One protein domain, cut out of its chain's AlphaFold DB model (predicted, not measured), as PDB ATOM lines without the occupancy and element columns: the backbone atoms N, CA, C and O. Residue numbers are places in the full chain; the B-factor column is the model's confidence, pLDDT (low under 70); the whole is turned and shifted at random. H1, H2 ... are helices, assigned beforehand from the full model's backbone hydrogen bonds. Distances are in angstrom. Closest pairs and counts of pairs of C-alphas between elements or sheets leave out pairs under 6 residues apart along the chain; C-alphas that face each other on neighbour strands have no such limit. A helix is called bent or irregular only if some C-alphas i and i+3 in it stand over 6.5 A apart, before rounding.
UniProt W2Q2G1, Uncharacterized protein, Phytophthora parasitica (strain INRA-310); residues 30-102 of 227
ATOM      1  N   ILE A  30      46.826  31.801 -11.813       78.94
ATOM      2  CA  ILE A  30      47.097  30.470 -11.257       78.94
ATOM      3  C   ILE A  30      45.925  29.519 -11.532       78.94
ATOM      4  O   ILE A  30      46.143  28.383 -11.950       78.94
ATOM      5  N   GLU A  31      44.684  29.964 -11.331       84.81
ATOM      6  CA  GLU A  31      43.487  29.166 -11.618       84.81
ATOM      7  C   GLU A  31      43.345  28.857 -13.110       84.81
ATOM      8  O   GLU A  31      43.041  27.720 -13.470       84.81
ATOM      9  N   VAL A  32      43.632  29.825 -13.982       86.69
ATOM     10  CA  VAL A  32      43.630  29.613 -15.434       86.69
ATOM     11  C   VAL A  32      44.686  28.578 -15.830       86.69
ATOM     12  O   VAL A  32      44.369  27.635 -16.556       86.69
ATOM     13  N   ALA A  33      45.914  28.679 -15.312       83.44
ATOM     14  CA  ALA A  33      46.965  27.696 -15.581       83.44
ATOM     15  C   ALA A  33      46.593  26.293 -15.075       83.44
ATOM     16  O   ALA A  33      46.754  25.310 -15.802       83.44
ATOM     17  N   ARG A  34      46.019  26.197 -13.868       82.81
ATOM     18  CA  ARG A  34      45.503  24.933 -13.314       82.81
ATOM     19  C   ARG A  34      44.411  24.337 -14.193       82.81
ATOM     20  O   ARG A  34      44.431  23.136 -14.438       82.81
ATOM     21  N   MET A  35      43.486  25.154 -14.698       88.19
ATOM     22  CA  MET A  35      42.440  24.697 -15.614       88.19
ATOM     23  C   MET A  35      43.008  24.175 -16.931       88.19
ATOM     24  O   MET A  35      42.569  23.122 -17.384       88.19
ATOM     25  N   VAL A  36      43.970  24.879 -17.540       86.81
ATOM     26  CA  VAL A  36      44.613  24.445 -18.794       86.81
ATOM     27  C   VAL A  36      45.345  23.121 -18.590       86.81
ATOM     28  O   VAL A  36      45.152  22.198 -19.375       86.81
ATOM     29  N   TYR A  37      46.118  22.997 -17.510       83.69
ATOM     30  CA  TYR A  37      46.823  21.760 -17.182       83.69
ATOM     31  C   TYR A  37      45.849  20.599 -16.931       83.69
ATOM     32  O   TYR A  37      45.967  19.530 -17.527       83.69
ATOM     33  N   PHE A  38      44.821  20.832 -16.109       85.19
ATOM     34  CA  PHE A  38      43.794  19.837 -15.801       85.19
ATOM     35  C   PHE A  38      43.064  19.342 -17.057       85.19
ATOM     36  O   PHE A  38      42.756  18.151 -17.176       85.19
ATOM     37  N   ALA A  39      42.802  20.268 -17.981       86.00
ATOM     38  CA  ALA A  39      42.169  20.034 -19.263       86.00
ATOM     39  C   ALA A  39      43.045  19.223 -20.226       86.00
ATOM     40  O   ALA A  39      42.551  18.272 -20.825       86.00
ATOM     41  N   GLN A  40      44.330  19.567 -20.358       82.38
ATOM     42  CA  GLN A  40      45.267  18.934 -21.292       82.38
ATOM     43  C   GLN A  40      45.403  17.427 -21.047       82.38
ATOM     44  O   GLN A  40      45.399  16.645 -21.992       82.38
ATOM     45  N   GLU A  41      45.426  17.002 -19.784       74.25
ATOM     46  CA  GLU A  41      45.507  15.581 -19.423       74.25
ATOM     47  C   GLU A  41      44.226  14.778 -19.702       74.25
ATOM     48  O   GLU A  41      44.230  13.551 -19.630       74.25
ATOM     49  N   ARG A  42      43.099  15.462 -19.918       77.12
ATOM     50  CA  ARG A  42      41.754  14.862 -19.999       77.12
ATOM     51  C   ARG A  42      41.039  15.217 -21.300       77.12
ATOM     52  O   ARG A  42      39.846  14.938 -21.445       77.12
ATOM     53  N   MET A  43      41.767  15.842 -22.221       78.44
ATOM     54  CA  MET A  43      41.296  16.200 -23.545       78.44
ATOM     55  C   MET A  43      41.171  14.933 -24.387       78.44
ATOM     56  O   MET A  43      42.048  14.069 -24.377       78.44
ATOM     57  N   ARG A  44      40.057  14.811 -25.104       74.94
ATOM     58  CA  ARG A  44      39.866  13.751 -26.095       74.94
ATOM     59  C   ARG A  44      40.610  14.090 -27.388       74.94
ATOM     60  O   ARG A  44      41.032  15.226 -27.594       74.94
ATOM     61  N   GLU A  45      40.733  13.111 -28.281       69.69
ATOM     62  CA  GLU A  45      41.376  13.282 -29.596       69.69
ATOM     63  C   GLU A  45      40.709  14.369 -30.459       69.69
ATOM     64  O   GLU A  45      41.364  14.993 -31.289       69.69
ATOM     65  N   ASP A  46      39.422  14.644 -30.231       72.25
ATOM     66  CA  ASP A  46      38.649  15.703 -30.893       72.25
ATOM     67  C   ASP A  46      38.868  17.106 -30.291       72.25
ATOM     68  O   ASP A  46      38.274  18.090 -30.744       72.25
ATOM     69  N   GLY A  47      39.715  17.222 -29.265       68.19
ATOM     70  CA  GLY A  47      39.983  18.483 -28.584       68.19
ATOM     71  C   GLY A  47      38.837  18.973 -27.695       68.19
ATOM     72  O   GLY A  47      38.826  20.151 -27.325       68.19
ATOM     73  N   ASP A  48      37.851  18.122 -27.382       77.25
ATOM     74  CA  ASP A  48      36.751  18.457 -26.476       77.25
ATOM     75  C   ASP A  48      36.926  17.834 -25.084       77.25
ATOM     76  O   ASP A  48      37.566  16.795 -24.887       77.25
ATOM     77  N   ILE A  49      36.333  18.499 -24.092       82.75
ATOM     78  CA  ILE A  49      36.378  18.095 -22.687       82.75
ATOM     79  C   ILE A  49      34.945  17.877 -22.199       82.75
ATOM     80  O   ILE A  49      34.157  18.827 -22.130       82.75
ATOM     81  N   PRO A  50      34.577  16.636 -21.828       83.25
ATOM     82  CA  PRO A  50      33.230  16.335 -21.362       83.25
ATOM     83  C   PRO A  50      32.855  17.129 -20.111       83.25
ATOM     84  O   PRO A  50      33.641  17.234 -19.175       83.25
ATOM     85  N   ARG A  51      31.592  17.563 -20.004       81.50
ATOM     86  CA  ARG A  51      31.096  18.296 -18.819       81.50
ATOM     87  C   ARG A  51      31.291  17.544 -17.494       81.50
ATOM     88  O   ARG A  51      31.453  18.162 -16.446       81.50
ATOM     89  N   ALA A  52      31.307  16.209 -17.529       81.75
ATOM     90  CA  ALA A  52      31.610  15.382 -16.360       81.75
ATOM     91  C   ALA A  52      33.020  15.648 -15.792       81.75
ATOM     92  O   ALA A  52      33.195  15.631 -14.578       81.75
ATOM     93  N   VAL A  53      33.995  15.970 -16.648       85.94
ATOM     94  CA  VAL A  53      35.372  16.295 -16.247       85.94
ATOM     95  C   VAL A  53      35.417  17.584 -15.423       85.94
ATOM     96  O   VAL A  53      36.130  17.649 -14.426       85.94
ATOM     97  N   TRP A  54      34.584  18.579 -15.736       88.31
ATOM     98  CA  TRP A  54      34.509  19.818 -14.953       88.31
ATOM     99  C   TRP A  54      33.856  19.638 -13.581       88.31
ATOM    100  O   TRP A  54      34.190  20.361 -12.645       88.31
ATOM    101  N   LYS A  55      32.966  18.649 -13.421       84.19
ATOM    102  CA  LYS A  55      32.457  18.271 -12.090       84.19
ATOM    103  C   LYS A  55      33.569  17.710 -11.212       84.19
ATOM    104  O   LYS A  55      33.631  18.040 -10.034       84.19
ATOM    105  N   ILE A  56      34.468  16.925 -11.807       81.06
ATOM    106  CA  ILE A  56      35.672  16.427 -11.135       81.06
ATOM    107  C   ILE A  56      36.603  17.602 -10.801       81.06
ATOM    108  O   ILE A  56      37.076  17.695  -9.676       81.06
ATOM    109  N   ALA A  57      36.800  18.549 -11.726       81.31
ATOM    110  CA  ALA A  57      37.599  19.752 -11.471       81.31
ATOM    111  C   ALA A  57      37.088  20.556 -10.262       81.31
ATOM    112  O   ALA A  57      37.881  21.009  -9.440       81.31
ATOM    113  N   ALA A  58      35.764  20.705 -10.144       82.00
ATOM    114  CA  ALA A  58      35.135  21.421  -9.037       82.00
ATOM    115  C   ALA A  58      35.264  20.657  -7.716       82.00
ATOM    116  O   ALA A  58      35.612  21.252  -6.704       82.00
ATOM    117  N   ALA A  59      35.050  19.336  -7.729       74.06
ATOM    118  CA  ALA A  59      35.258  18.494  -6.551       74.06
ATOM    119  C   ALA A  59      36.713  18.538  -6.046       74.06
ATOM    120  O   ALA A  59      36.955  18.430  -4.849       74.06
ATOM    121  N   ASN A  60      37.666  18.745  -6.958       76.00
ATOM    122  CA  ASN A  60      39.097  18.802  -6.665       76.00
ATOM    123  C   ASN A  60      39.633  20.216  -6.411       76.00
ATOM    124  O   ASN A  60      40.849  20.385  -6.336       76.00
ATOM    125  N   ASN A  61      38.766  21.231  -6.318       83.12
ATOM    126  CA  ASN A  61      39.161  22.628  -6.109       83.12
ATOM    127  C   ASN A  61      40.267  23.096  -7.076       83.12
ATOM    128  O   ASN A  61      41.183  23.826  -6.691       83.12
ATOM    129  N   VAL A  62      40.195  22.676  -8.352       78.56
ATOM    130  CA  VAL A  62      41.112  23.158  -9.409       78.56
ATOM    131  C   VAL A  62      41.087  24.688  -9.454       78.56
ATOM    132  O   VAL A  62      42.126  25.331  -9.609       78.56
ATOM    133  N   THR A  63      39.898  25.253  -9.244       87.44
ATOM    134  CA  THR A  63      39.655  26.670  -8.978       87.44
ATOM    135  C   THR A  63      38.586  26.807  -7.896       87.44
ATOM    136  O   THR A  63      37.913  25.825  -7.572       87.44
ATOM    137  N   ASN A  64      38.361  28.023  -7.398       85.38
ATOM    138  CA  ASN A  64      37.238  28.308  -6.496       85.38
ATOM    139  C   ASN A  64      35.882  28.433  -7.227       85.38
ATOM    140  O   ASN A  64      34.874  28.815  -6.630       85.38
ATOM    141  N   HIS A  65      35.836  28.144  -8.532       86.44
ATOM    142  CA  HIS A  65      34.647  28.289  -9.363       86.44
ATOM    143  C   HIS A  65      33.900  26.967  -9.556       86.44
ATOM    144  O   HIS A  65      34.458  25.873  -9.496       86.44
ATOM    145  N   SER A  66      32.600  27.065  -9.846       89.75
ATOM    146  CA  SER A  66      31.773  25.892 -10.135       89.75
ATOM    147  C   SER A  66      32.164  25.217 -11.454       89.75
ATOM    148  O   SER A  66      32.704  25.847 -12.365       89.75
ATOM    149  N   ALA A  67      31.806  23.937 -11.592       87.38
ATOM    150  CA  ALA A  67      32.023  23.156 -12.811       87.38
ATOM    151  C   ALA A  67      31.493  23.861 -14.074       87.38
ATOM    152  O   ALA A  67      32.181  23.922 -15.088       87.38
ATOM    153  N   ASP A  68      30.293  24.440 -13.996       87.31
ATOM    154  CA  ASP A  68      29.661  25.133 -15.124       87.31
ATOM    155  C   ASP A  68      30.368  26.443 -15.481       87.31
ATOM    156  O   ASP A  68      30.446  26.821 -16.654       87.31
ATOM    157  N   SER A  69      30.910  27.127 -14.469       90.81
ATOM    158  CA  SER A  69      31.733  28.316 -14.664       90.81
ATOM    159  C   SER A  69      33.044  27.952 -15.359       90.81
ATOM    160  O   SER A  69      33.442  28.647 -16.295       90.81
ATOM    161  N   MET A  70      33.699  26.865 -14.936       90.31
ATOM    162  CA  MET A  70      34.964  26.403 -15.516       90.31
ATOM    163  C   MET A  70      34.787  25.920 -16.956       90.31
ATOM    164  O   MET A  70      35.534  26.354 -17.828       90.31
ATOM    165  N   ASP A  71      33.757  25.115 -17.234       90.12
ATOM    166  CA  ASP A  71      33.427  24.664 -18.594       90.12
ATOM    167  C   ASP A  71      33.190  25.855 -19.531       90.12
ATOM    168  O   ASP A  71      33.773  25.962 -20.613       90.12
ATOM    169  N   SER A  72      32.384  26.820 -19.074       89.75
ATOM    170  CA  SER A  72      32.089  28.034 -19.836       89.75
ATOM    171  C   SER A  72      33.338  28.876 -20.093       89.75
ATOM    172  O   SER A  72      33.506  29.390 -21.199       89.75
ATOM    173  N   HIS A  73      34.198  29.048 -19.087       89.75
ATOM    174  CA  HIS A  73      35.421  29.838 -19.212       89.75
ATOM    175  C   HIS A  73      36.429  29.154 -20.142       89.75
ATOM    176  O   HIS A  73      36.964  29.798 -21.044       89.75
ATOM    177  N   TYR A  74      36.617  27.841 -19.997       89.38
ATOM    178  CA  TYR A  74      37.522  27.070 -20.839       89.38
ATOM    179  C   TYR A  74      37.110  27.122 -22.312       89.38
ATOM    180  O   TYR A  74      37.920  27.474 -23.167       89.38
ATOM    181  N   ARG A  75      35.833  26.855 -22.618       87.62
ATOM    182  CA  ARG A  75      35.323  26.868 -24.000       87.62
ATOM    183  C   ARG A  75      35.467  28.226 -24.681       87.62
ATOM    184  O   ARG A  75      35.693  28.264 -25.887       87.62
ATOM    185  N   LYS A  76      35.305  29.319 -23.928       85.81
ATOM    186  CA  LYS A  76      35.355  30.686 -24.462       85.81
ATOM    187  C   LYS A  76      36.779  31.200 -24.638       85.81
ATOM    188  O   LYS A  76      37.061  31.808 -25.660       85.81
ATOM    189  N   ASN A  77      37.647  30.948 -23.658       84.62
ATOM    190  CA  ASN A  77      38.916  31.666 -23.547       84.62
ATOM    191  C   ASN A  77      40.149  30.768 -23.699       84.62
ATOM    192  O   ASN A  77      41.198  31.254 -24.102       84.62
ATOM    193  N   LEU A  78      40.048  29.470 -23.382       86.31
ATOM    194  CA  LEU A  78      41.223  28.597 -23.230       86.31
ATOM    195  C   LEU A  78      41.315  27.489 -24.286       86.31
ATOM    196  O   LEU A  78      42.414  27.056 -24.628       86.31
ATOM    197  N   ARG A  79      40.178  27.044 -24.837       83.56
ATOM    198  CA  ARG A  79      40.109  25.931 -25.799       83.56
ATOM    199  C   ARG A  79      40.986  26.162 -27.029       83.56
ATOM    200  O   ARG A  79      41.692  25.255 -27.460       83.56
ATOM    201  N   ASN A  80      40.954  27.379 -27.568       83.06
ATOM    202  CA  ASN A  80      41.616  27.727 -28.826       83.06
ATOM    203  C   ASN A  80      43.042  28.271 -28.642       83.06
ATOM    204  O   ASN A  80      43.628  28.751 -29.608       83.06
ATOM    205  N   LEU A  81      43.595  28.223 -27.424       82.56
ATOM    206  CA  LEU A  81      44.983  28.619 -27.197       82.56
ATOM    207  C   LEU A  81      45.931  27.647 -27.902       82.56
ATOM    208  O   LEU A  81      45.740  26.429 -27.824       82.56
ATOM    209  N   THR A  82      46.961  28.188 -28.552       83.31
ATOM    210  CA  THR A  82      48.061  27.390 -29.107       83.31
ATOM    211  C   THR A  82      48.916  26.803 -27.987       83.31
ATOM    212  O   THR A  82      48.881  27.278 -26.851       83.31
ATOM    213  N   GLU A  83      49.713  25.780 -28.298       78.50
ATOM    214  CA  GLU A  83      50.582  25.157 -27.294       78.50
ATOM    215  C   GLU A  83      51.581  26.163 -26.700       78.50
ATOM    216  O   GLU A  83      51.700  26.251 -25.481       78.50
ATOM    217  N   ASP A  84      52.178  27.027 -27.530       76.81
ATOM    218  CA  ASP A  84      53.074  28.098 -27.069       76.81
ATOM    219  C   ASP A  84      52.378  29.066 -26.099       76.81
ATOM    220  O   ASP A  84      52.953  29.485 -25.092       76.81
ATOM    221  N   GLN A  85      51.116  29.419 -26.374       78.38
ATOM    222  CA  GLN A  85      50.331  30.294 -25.502       78.38
ATOM    223  C   GLN A  85      50.007  29.614 -24.169       78.38
ATOM    224  O   GLN A  85      50.096  30.253 -23.123       78.38
ATOM    225  N   ARG A  86      49.668  28.321 -24.186       80.81
ATOM    226  CA  ARG A  86      49.423  27.538 -22.965       80.81
ATOM    227  C   ARG A  86      50.687  27.433 -22.121       80.81
ATOM    228  O   ARG A  86      50.629  27.669 -20.916       80.81
ATOM    229  N   GLN A  87      51.823  27.136 -22.749       78.38
ATOM    230  CA  GLN A  87      53.104  26.994 -22.066       78.38
ATOM    231  C   GLN A  87      53.557  28.319 -21.443       78.38
ATOM    232  O   GLN A  87      54.004  28.338 -20.296       78.38
ATOM    233  N   LYS A  88      53.353  29.439 -22.150       81.31
ATOM    234  CA  LYS A  88      53.584  30.779 -21.603       81.31
ATOM    235  C   LYS A  88      52.695  31.061 -20.388       81.31
ATOM    236  O   LYS A  88      53.202  31.489 -19.358       81.31
ATOM    237  N   LEU A  89      51.402  30.742 -20.462       79.69
ATOM    238  CA  LEU A  89      50.453  30.946 -19.358       79.69
ATOM    239  C   LEU A  89      50.855  30.144 -18.107       79.69
ATOM    240  O   LEU A  89      50.827  30.663 -16.990       79.69
ATOM    241  N   MET A  90      51.300  28.897 -18.286       80.50
ATOM    242  CA  MET A  90      51.832  28.087 -17.187       80.50
ATOM    243  C   MET A  90      53.119  28.681 -16.593       80.50
ATOM    244  O   MET A  90      53.278  28.688 -15.371       80.50
ATOM    245  N   ALA A  91      54.021  29.202 -17.430       76.94
ATOM    246  CA  ALA A  91      55.250  29.849 -16.975       76.94
ATOM    247  C   ALA A  91      54.965  31.131 -16.171       76.94
ATOM    248  O   ALA A  91      55.544  31.319 -15.099       76.94
ATOM    249  N   ASP A  92      54.028  31.960 -16.632       77.06
ATOM    250  CA  ASP A  92      53.623  33.201 -15.960       77.06
ATOM    251  C   ASP A  92      52.943  32.912 -14.608       77.06
ATOM    252  O   ASP A  92      53.217  33.573 -13.600       77.06
ATOM    253  N   ALA A  93      52.117  31.864 -14.535       78.62
ATOM    254  CA  ALA A  93      51.515  31.416 -13.281       78.62
ATOM    255  C   ALA A  93      52.562  30.884 -12.288       78.62
ATOM    256  O   ALA A  93      52.489  31.185 -11.095       78.62
ATOM    257  N   ALA A  94      53.561  30.136 -12.765       71.44
ATOM    258  CA  ALA A  94      54.665  29.663 -11.933       71.44
ATOM    259  C   ALA A  94      55.527  30.824 -11.409       71.44
ATOM    260  O   ALA A  94      55.929  30.817 -10.245       71.44
ATOM    261  N   ALA A  95      55.779  31.843 -12.238       73.50
ATOM    262  CA  ALA A  95      56.459  33.066 -11.819       73.50
ATOM    263  C   ALA A  95      55.655  33.827 -10.751       73.50
ATOM    264  O   ALA A  95      56.216  34.219  -9.730       73.50
ATOM    265  N   THR A  96      54.339  33.954 -10.942       76.12
ATOM    266  CA  THR A  96      53.427  34.568  -9.963       76.12
ATOM    267  C   THR A  96      53.475  33.839  -8.620       76.12
ATOM    268  O   THR A  96      53.632  34.469  -7.579       76.12
ATOM    269  N   LEU A  97      53.418  32.503  -8.640       73.44
ATOM    270  CA  LEU A  97      53.457  31.685  -7.428       73.44
ATOM    271  C   LEU A  97      54.794  31.823  -6.679       73.44
ATOM    272  O   LEU A  97      54.811  31.947  -5.455       73.44
ATOM    273  N   ARG A  98      55.914  31.886  -7.411       72.00
ATOM    274  CA  ARG A  98      57.242  32.160  -6.833       72.00
ATOM    275  C   ARG A  98      57.325  33.556  -6.217       72.00
ATOM    276  O   ARG A  98      57.892  33.698  -5.141       72.00
ATOM    277  N   ALA A  99      56.747  34.569  -6.865       70.69
ATOM    278  CA  ALA A  99      56.731  35.937  -6.350       70.69
ATOM    279  C   ALA A  99      55.914  36.060  -5.054       70.69
ATOM    280  O   ALA A  99      56.346  36.740  -4.129       70.69
ATOM    281  N   THR A 100      54.787  35.350  -4.944       68.25
ATOM    282  CA  THR A 100      53.986  35.302  -3.706       68.25
ATOM    283  C   THR A 100      54.653  34.537  -2.559       68.25
ATOM    284  O   THR A 100      54.236  34.687  -1.416       68.25
ATOM    285  N   MET A 101      55.675  33.723  -2.842       51.47
ATOM    286  CA  MET A 101      56.418  32.940  -1.845       51.47
ATOM    287  C   MET A 101      57.730  33.600  -1.390       51.47
ATOM    288  O   MET A 101      58.481  33.006  -0.619       51.47
ATOM    289  N   LEU A 102      58.020  34.831  -1.824       43.81
ATOM    290  CA  LEU A 102      59.126  35.616  -1.274       43.81
ATOM    291  C   LEU A 102      58.676  36.281   0.038       43.81
ATOM    292  O   LEU A 102      57.713  37.047   0.015       43.81
TER     293      LEU A 102
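This is residues 30 to 102 of the 227 residues of an uncharacterized protein of Phytophthora parasitica (strain INRA-310) (UniProt W2Q2G1). Four helices pack at crossed angles, with H1 in the middle: the long H4 runs beside H1 on one side, and H3 crosses near H1 on the other. H2 packs on the first residues of H3, on the far side of the domain from H4. The 73 printed residues, with four named helices in the order H1, H2, H3, H4 and no named strand, are of the class all helix. The whole is compact, with a radius of gyration of the C-alphas of 12.4 A, and spans 38 by 27 by 19 A.

Start at residue 30, where H1, residues 30 to 40, begins. Look next at H4, residues 83 to 100: it touches H1, their closest C-alphas being those of Ile 30 and Ala 93, 5.0 A apart. These two run opposite ways at a steep tilt of 37 degrees, only just past shallow. H3, residues 67 to 78, touches H1 too, about perpendicular at 86 degrees; the closest C-alphas are those of Val 36 and Leu 78, 7.0 A apart. H2, residues 51 to 59, touches H3, which meets it with residues 67 to 71 alone; the C-alphas of Trp 54 and Ala 67 come closest, at 4.7 A. H2 and H3 run opposite ways at a steep tilt of 67 degrees. H1 and H2 are close but not clearly touching, with the C-alphas of Phe 38 and Ala 57 at 7.6 A. H2 and H4 are apart, and H3 and H4 are only just apart, their closest C-alphas 8.3 A from each other. In H1, H2, H3 and H4, every O i to N i+4 pair is within hydrogen-bond range.

Find C-alpha 30 at (47.097, 30.470, -11.257); from there H1 runs 15.4 A to C-alpha 40. H2, from Arg 51 to Ala 59, covers 13.0 A. Find C-alpha 67 at (32.023, 23.156, -12.811); from there H3 runs 14.9 A to Leu 78. H3 is neither bent nor irregular, but only just: C-alphas 75 and 78 are 6.2 A apart. H4, the longest helix, runs 25.9 A from Glu 83 to C-alpha 100 at (53.986, 35.302, -3.706).

The two C-alphas farthest apart in the domain are those of Asp 46, in the link from H1 to H2, and Leu 102, at 41.1 A. The printed part has no cut. The link from H3 to H4 is tight, with 4 residues; those from H1 to H2 and from H2 to H3 are short, with 10 and 7. The mean pLDDT of the printed part is 80.5, and residues 45, 47 and 100 to 102 are under 70.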